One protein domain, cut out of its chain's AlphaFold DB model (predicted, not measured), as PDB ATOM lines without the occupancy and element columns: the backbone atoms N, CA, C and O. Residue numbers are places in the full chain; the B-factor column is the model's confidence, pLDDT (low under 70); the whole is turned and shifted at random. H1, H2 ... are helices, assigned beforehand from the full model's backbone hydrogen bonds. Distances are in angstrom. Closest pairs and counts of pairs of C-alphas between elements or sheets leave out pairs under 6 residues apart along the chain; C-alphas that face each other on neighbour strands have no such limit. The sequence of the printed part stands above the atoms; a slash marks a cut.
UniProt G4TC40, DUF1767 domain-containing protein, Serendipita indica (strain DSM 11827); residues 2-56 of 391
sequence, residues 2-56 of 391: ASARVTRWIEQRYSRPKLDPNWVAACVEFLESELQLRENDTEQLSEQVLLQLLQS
ATOM      1  N   ALA A   2     183.276 126.848 152.635       82.88
ATOM      2  CA  ALA A   2     184.388 127.684 152.207       82.88
ATOM      3  C   ALA A   2     185.495 126.924 151.447       82.88
ATOM      4  O   ALA A   2     185.890 127.372 150.373       82.88
ATOM      5  N   SER A   3     185.909 125.734 151.902       88.75
ATOM      6  CA  SER A   3     187.043 124.986 151.319       88.75
ATOM      7  C   SER A   3     186.887 124.696 149.820       88.75
ATOM      8  O   SER A   3     187.835 124.856 149.054       88.75
ATOM      9  N   ALA A   4     185.680 124.353 149.354       91.69
ATOM     10  CA  ALA A   4     185.424 124.106 147.930       91.69
ATOM     11  C   ALA A   4     185.490 125.388 147.078       91.69
ATOM     12  O   ALA A   4     185.895 125.344 145.914       91.69
ATOM     13  N   ARG A   5     185.094 126.538 147.646       92.38
ATOM     14  CA  ARG A   5     185.190 127.846 146.978       92.38
ATOM     15  C   ARG A   5     186.649 128.291 146.878       92.38
ATOM     16  O   ARG A   5     187.069 128.671 145.789       92.38
ATOM     17  N   VAL A   6     187.402 128.161 147.972       93.56
ATOM     18  CA  VAL A   6     188.844 128.450 148.031       93.56
ATOM     19  C   VAL A   6     189.609 127.573 147.041       93.56
ATOM     20  O   VAL A   6     190.350 128.089 146.211       93.56
ATOM     21  N   THR A   7     189.354 126.259 147.042       95.31
ATOM     22  CA  THR A   7     189.991 125.317 146.104       95.31
ATOM     23  C   THR A   7     189.781 125.758 144.658       95.31
ATOM     24  O   THR A   7     190.736 125.884 143.900       95.31
ATOM     25  N   ARG A   8     188.537 126.078 144.272       95.44
ATOM     26  CA  ARG A   8     188.235 126.549 142.913       95.44
ATOM     27  C   ARG A   8     188.961 127.850 142.573       95.44
ATOM     28  O   ARG A   8     189.422 127.994 141.446       95.44
ATOM     29  N   TRP A   9     189.031 128.789 143.511       95.62
ATOM     30  CA  TRP A   9     189.717 130.064 143.308       95.62
ATOM     31  C   TRP A   9     191.225 129.868 143.105       95.62
ATOM     32  O   TRP A   9     191.801 130.470 142.200       95.62
ATOM     33  N   ILE A  10     191.859 128.968 143.866       95.12
ATOM     34  CA  ILE A  10     193.287 128.661 143.694       95.12
ATOM     35  C   ILE A  10     193.517 127.916 142.376       95.12
ATOM     36  O   ILE A  10     194.416 128.276 141.619       95.12
ATOM     37  N   GLU A  11     192.664 126.946 142.039       94.56
ATOM     38  CA  GLU A  11     192.768 126.175 140.793       94.56
ATOM     39  C   GLU A  11     192.596 127.017 139.518       94.56
ATOM     40  O   GLU A  11     193.061 126.620 138.448       94.56
ATOM     41  N   GLN A  12     191.939 128.179 139.609       94.12
ATOM     42  CA  GLN A  12     191.865 129.141 138.504       94.12
ATOM     43  C   GLN A  12     193.217 129.806 138.217       94.12
ATOM     44  O   GLN A  12     193.472 130.185 137.075       94.12
ATOM     45  N   ARG A  13     194.081 129.936 139.231       93.56
ATOM     46  CA  ARG A  13     195.427 130.521 139.119       93.56
ATOM     47  C   ARG A  13     196.480 129.452 138.842       93.56
ATOM     48  O   ARG A  13     197.334 129.633 137.978       93.56
ATOM     49  N   TYR A  14     196.372 128.321 139.534       95.19
ATOM     50  CA  TYR A  14     197.286 127.190 139.434       95.19
ATOM     51  C   TYR A  14     196.501 125.940 139.063       95.19
ATOM     52  O   TYR A  14     195.909 125.271 139.905       95.19
ATOM     53  N   SER A  15     196.482 125.616 137.772       94.69
ATOM     54  CA  SER A  15     195.707 124.475 137.278       94.69
ATOM     55  C   SER A  15     196.212 123.126 137.791       94.69
ATOM     56  O   SER A  15     195.419 122.181 137.879       94.69
ATOM     57  N   ARG A  16     197.522 123.031 138.067       96.31
ATOM     58  CA  ARG A  16     198.230 121.806 138.454       96.31
ATOM     59  C   ARG A  16     199.380 122.127 139.428       96.31
ATOM     60  O   ARG A  16     200.023 123.156 139.219       96.31
ATOM     61  N   PRO A  17     199.695 121.243 140.393       97.19
ATOM     62  CA  PRO A  17     198.891 120.091 140.800       97.19
ATOM     63  C   PRO A  17     197.534 120.519 141.383       97.19
ATOM     64  O   PRO A  17     197.295 121.693 141.657       97.19
ATOM     65  N   LYS A  18     196.613 119.565 141.512       97.00
ATOM     66  CA  LYS A  18     195.386 119.753 142.289       97.00
ATOM     67  C   LYS A  18     195.744 119.755 143.767       97.00
ATOM     68  O   LYS A  18     196.669 119.059 144.165       97.00
ATOM     69  N   LEU A  19     195.019 120.525 144.566       97.06
ATOM     70  CA  LEU A  19     195.247 120.568 146.008       97.06
ATOM     71  C   LEU A  19     194.608 119.362 146.690       97.06
ATOM     72  O   LEU A  19     193.554 118.895 146.249       97.06
ATOM     73  N   ASP A  20     195.223 118.879 147.769       97.06
ATOM     74  CA  ASP A  20     194.586 117.892 148.638       97.06
ATOM     75  C   ASP A  20     193.398 118.553 149.370       97.06
ATOM     76  O   ASP A  20     193.593 119.505 150.134       97.06
ATOM     77  N   PRO A  21     192.153 118.072 149.175       96.38
ATOM     78  CA  PRO A  21     190.985 118.613 149.858       96.38
ATOM     79  C   PRO A  21     191.097 118.572 151.385       96.38
ATOM     80  O   PRO A  21     190.546 119.452 152.047       96.38
ATOM     81  N   ASN A  22     191.795 117.577 151.940       96.81
ATOM     82  CA  ASN A  22     191.990 117.456 153.384       96.81
ATOM     83  C   ASN A  22     192.947 118.532 153.895       96.81
ATOM     84  O   ASN A  22     192.652 119.174 154.902       96.81
ATOM     85  N   TRP A  23     194.041 118.778 153.168       97.44
ATOM     86  CA  TRP A  23     194.976 119.858 153.480       97.44
ATOM     87  C   TRP A  23     194.279 121.221 153.429       97.44
ATOM     88  O   TRP A  23     194.386 122.004 154.369       97.44
ATOM     89  N   VAL A  24     193.480 121.485 152.384       96.75
ATOM     90  CA  VAL A  24     192.720 122.745 152.273       96.75
ATOM     91  C   VAL A  24     191.700 122.882 153.405       96.75
ATOM     92  O   VAL A  24     191.541 123.972 153.948       96.75
ATOM     93  N   ALA A  25     190.996 121.806 153.768       95.69
ATOM     94  CA  ALA A  25     190.042 121.831 154.875       95.69
ATOM     95  C   ALA A  25     190.729 122.169 156.207       95.69
ATOM     96  O   ALA A  25     190.266 123.074 156.898       95.69
ATOM     97  N   ALA A  26     191.859 121.522 156.506       95.88
ATOM     98  CA  ALA A  26     192.649 121.789 157.705       95.88
ATOM     99  C   ALA A  26     193.230 123.216 157.717       95.88
ATOM    100  O   ALA A  26     193.190 123.888 158.744       95.88
ATOM    101  N   CYS A  27     193.711 123.713 156.572       95.25
ATOM    102  CA  CYS A  27     194.187 125.093 156.444       95.25
ATOM    103  C   CYS A  27     193.073 126.111 156.707       95.25
ATOM    104  O   CYS A  27     193.290 127.092 157.410       95.25
ATOM    105  N   VAL A  28     191.879 125.887 156.152       94.56
ATOM    106  CA  VAL A  28     190.732 126.774 156.389       94.56
ATOM    107  C   VAL A  28     190.340 126.762 157.866       94.56
ATOM    108  O   VAL A  28     190.198 127.835 158.441       94.56
ATOM    109  N   GLU A  29     190.239 125.588 158.490       94.12
ATOM    110  CA  GLU A  29     189.924 125.463 159.921       94.12
ATOM    111  C   GLU A  29     190.956 126.187 160.801       94.12
ATOM    112  O   GLU A  29     190.590 126.945 161.703       94.12
ATOM    113  N   PHE A  30     192.247 126.027 160.494       94.06
ATOM    114  CA  PHE A  30     193.322 126.738 161.181       94.06
ATOM    115  C   PHE A  30     193.165 128.258 161.059       94.06
ATOM    116  O   PHE A  30     193.165 128.954 162.074       94.06
ATOM    117  N   LEU A  31     192.962 128.781 159.848       93.25
ATOM    118  CA  LEU A  31     192.837 130.223 159.609       93.25
ATOM    119  C   LEU A  31     191.566 130.821 160.234       93.25
ATOM    120  O   LEU A  31     191.600 131.951 160.721       93.25
ATOM    121  N   GLU A  32     190.460 130.076 160.254       91.50
ATOM    122  CA  GLU A  32     189.238 130.473 160.965       91.50
ATOM    123  C   GLU A  32     189.481 130.573 162.479       91.50
ATOM    124  O   GLU A  32     188.986 131.501 163.122       91.50
ATOM    125  N   SER A  33     190.278 129.662 163.051       91.12
ATOM    126  CA  SER A  33     190.592 129.658 164.485       91.12
ATOM    127  C   SER A  33     191.619 130.722 164.901       91.12
ATOM    128  O   SER A  33     191.407 131.414 165.897       91.12
ATOM    129  N   GLU A  34     192.694 130.892 164.127       91.62
ATOM    130  CA  GLU A  34     193.855 131.710 164.500       91.62
ATOM    131  C   GLU A  34     193.656 133.181 164.115       91.62
ATOM    132  O   GLU A  34     193.945 134.089 164.892       91.62
ATOM    133  N   LEU A  35     193.106 133.430 162.919       86.00
ATOM    134  CA  LEU A  35     192.893 134.782 162.389       86.00
ATOM    135  C   LEU A  35     191.453 135.278 162.558       86.00
ATOM    136  O   LEU A  35     191.153 136.408 162.172       86.00
ATOM    137  N   GLN A  36     190.558 134.456 163.121       86.25
ATOM    138  CA  GLN A  36     189.136 134.781 163.312       86.25
ATOM    139  C   GLN A  36     188.434 135.211 162.008       86.25
ATOM    140  O   GLN A  36     187.457 135.970 162.026       86.25
ATOM    141  N   LEU A  37     188.937 134.731 160.864       82.50
ATOM    142  CA  LEU A  37     188.341 134.983 159.557       82.50
ATOM    143  C   LEU A  37     186.995 134.262 159.481       82.50
ATOM    144  O   LEU A  37     186.876 133.096 159.848       82.50
ATOM    145  N   ARG A  38     185.955 134.960 159.020       78.81
ATOM    146  CA  ARG A  38     184.617 134.371 158.878       78.81
ATOM    147  C   ARG A  38     184.472 133.734 157.498       78.81
ATOM    148  O   ARG A  38     185.026 134.237 156.526       78.81
ATOM    149  N   GLU A  39     183.610 132.720 157.367       72.38
ATOM    150  CA  GLU A  39     183.290 132.080 156.070       72.38
ATOM    151  C   GLU A  39     182.829 133.075 154.974       72.38
ATOM    152  O   GLU A  39     182.860 132.749 153.784       72.38
ATOM    153  N   ASN A  40     182.392 134.285 155.346       78.75
ATOM    154  CA  ASN A  40     181.982 135.333 154.408       78.75
ATOM    155  C   ASN A  40     183.165 136.066 153.751       78.75
ATOM    156  O   ASN A  40     183.005 136.579 152.643       78.75
ATOM    157  N   ASP A  41     184.347 136.059 154.367       84.19
ATOM    158  CA  ASP A  41     185.548 136.761 153.897       84.19
ATOM    159  C   ASP A  41     186.334 135.895 152.901       84.19
ATOM    160  O   ASP A  41     187.543 135.696 153.003       84.19
ATOM    161  N   THR A  42     185.628 135.326 151.916       85.88
ATOM    162  CA  THR A  42     186.188 134.271 151.057       85.88
ATOM    163  C   THR A  42     187.399 134.694 150.240       85.88
ATOM    164  O   THR A  42     188.208 133.838 149.901       85.88
ATOM    165  N   GLU A  43     187.528 135.975 149.906       90.25
ATOM    166  CA  GLU A  43     188.683 136.486 149.164       90.25
ATOM    167  C   GLU A  43     189.931 136.508 150.047       90.25
ATOM    168  O   GLU A  43     190.914 135.852 149.711       90.25
ATOM    169  N   GLN A  44     189.841 137.132 151.225       91.38
ATOM    170  CA  GLN A  44     190.923 137.147 152.212       91.38
ATOM    171  C   GLN A  44     191.317 135.728 152.627       91.38
ATOM    172  O   GLN A  44     192.498 135.394 152.656       91.38
ATOM    173  N   LEU A  45     190.333 134.856 152.868       93.25
ATOM    174  CA  LEU A  45     190.589 133.450 153.168       93.25
ATOM    175  C   LEU A  45     191.326 132.753 152.014       93.25
ATOM    176  O   LEU A  45     192.265 132.000 152.253       93.25
ATOM    177  N   SER A  46     190.939 133.013 150.762       95.06
ATOM    178  CA  SER A  46     191.602 132.411 149.597       95.06
ATOM    179  C   SER A  46     193.037 132.906 149.425       95.06
ATOM    180  O   SER A  46     193.913 132.116 149.079       95.06
ATOM    181  N   GLU A  47     193.298 134.185 149.699       95.38
ATOM    182  CA  GLU A  47     194.647 134.755 149.689       95.38
ATOM    183  C   GLU A  47     195.531 134.170 150.790       95.38
ATOM    184  O   GLU A  47     196.677 133.816 150.518       95.38
ATOM    185  N   GLN A  48     194.997 133.995 152.001       95.62
ATOM    186  CA  GLN A  48     195.740 133.387 153.105       95.62
ATOM    187  C   GLN A  48     196.020 131.901 152.860       95.62
ATOM    188  O   GLN A  48     197.146 131.456 153.058       95.62
ATOM    189  N   VAL A  49     195.052 131.132 152.349       96.12
ATOM    190  CA  VAL A  49     195.302 129.728 151.969       96.12
ATOM    191  C   VAL A  49     196.318 129.643 150.829       96.12
ATOM    192  O   VAL A  49     197.170 128.756 150.829       96.12
ATOM    193  N   LEU A  50     196.281 130.575 149.873       96.69
ATOM    194  CA  LEU A  50     197.305 130.647 148.836       96.69
ATOM    195  C   LEU A  50     198.687 130.955 149.428       96.69
ATOM    196  O   LEU A  50     199.661 130.322 149.037       96.69
ATOM    197  N   LEU A  51     198.785 131.884 150.376       96.31
ATOM    198  CA  LEU A  51     200.041 132.177 151.063       96.31
ATOM    199  C   LEU A  51     200.600 130.926 151.760       96.31
ATOM    200  O   LEU A  51     201.771 130.597 151.570       96.31
ATOM    201  N   GLN A  52     199.743 130.187 152.472       96.25
ATOM    202  CA  GLN A  52     200.104 128.918 153.112       96.25
ATOM    203  C   GLN A  52     200.563 127.865 152.094       96.25
ATOM    204  O   GLN A  52     201.556 127.186 152.323       96.25
ATOM    205  N   LEU A  53     199.906 127.765 150.932       97.19
ATOM    206  CA  LEU A  53     200.319 126.862 149.847       97.19
ATOM    207  C   LEU A  53     201.713 127.206 149.306       97.19
ATOM    208  O   LEU A  53     202.494 126.325 148.949       97.19
ATOM    209  N   LEU A  54     202.028 128.494 149.185       97.25
ATOM    210  CA  LEU A  54     203.314 128.915 148.639       97.25
ATOM    211  C   LEU A  54     204.459 128.702 149.640       97.25
ATOM    212  O   LEU A  54     205.590 128.466 149.209       97.25
ATOM    213  N   GLN A  55     204.164 128.709 150.941       96.69
ATOM    214  CA  GLN A  55     205.115 128.435 152.027       96.69
ATOM    215  C   GLN A  55     205.237 126.942 152.388       96.69
ATOM    216  O   GLN A  55     206.256 126.526 152.930       96.69
ATOM    217  N   SER A  56     204.236 126.116 152.074       96.50
ATOM    218  CA  SER A  56     204.251 124.686 152.395       96.50
ATOM    219  C   SER A  56     205.076 123.854 151.410       96.50
ATOM    220  O   SER A  56     205.414 124.295 150.302       96.50
TER     221      SER A  56
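Overview. This is residues 2 to 56 of the 391 residues of the protein "DUF1767 domain-containing protein" of Serendipita indica (strain DSM 11827) (UniProt G4TC40). Three helices of similar length pack in a compact triangle, each steeply tilted to the other two, with H3 packed across both H1 and H2. The printed part has 55 residues, with H1, H2 and H3 in chain order and no named strand: all helix, in crossed packing. It is compact, with a radius of gyration of the C-alphas of 10.1 A and spans of 29 by 20 by 17 A.

Along the chain. H1, residues 2 to 13, begins at C-alpha 2 (184.388, 127.684, 152.207) and is 17.4 A long. H2, residues 21 to 34, is 19.9 A long. H3, residues 42 to 55, is 19.8 A long and ends at C-alpha 55 (205.115, 128.435, 152.027).

Arrangement. H1 touches H2 with residues 2 to 7 alone, closest at the C-alphas of Ser 3 and Ala 25, 5.6 A; they run opposite ways at a steep tilt of 66 degrees. H1 touches H3, closest at C-alphas 6 and 46, 5.1 A, the same way at a steep 64 degrees. H2 touches H3, closest at C-alphas 27 and 49, 6.5 A, opposite ways at 69 degrees, a tilt only just steep. Every O i to N i+4 pair is within hydrogen-bond range in H2 and H3, and 7 of 8 in H1.

Size, cuts and confidence. C-alphas 16 and 36 are farthest apart, 29.5 A. The printed part has no cut, both links are short, and no printed residue is under 70 in pLDDT.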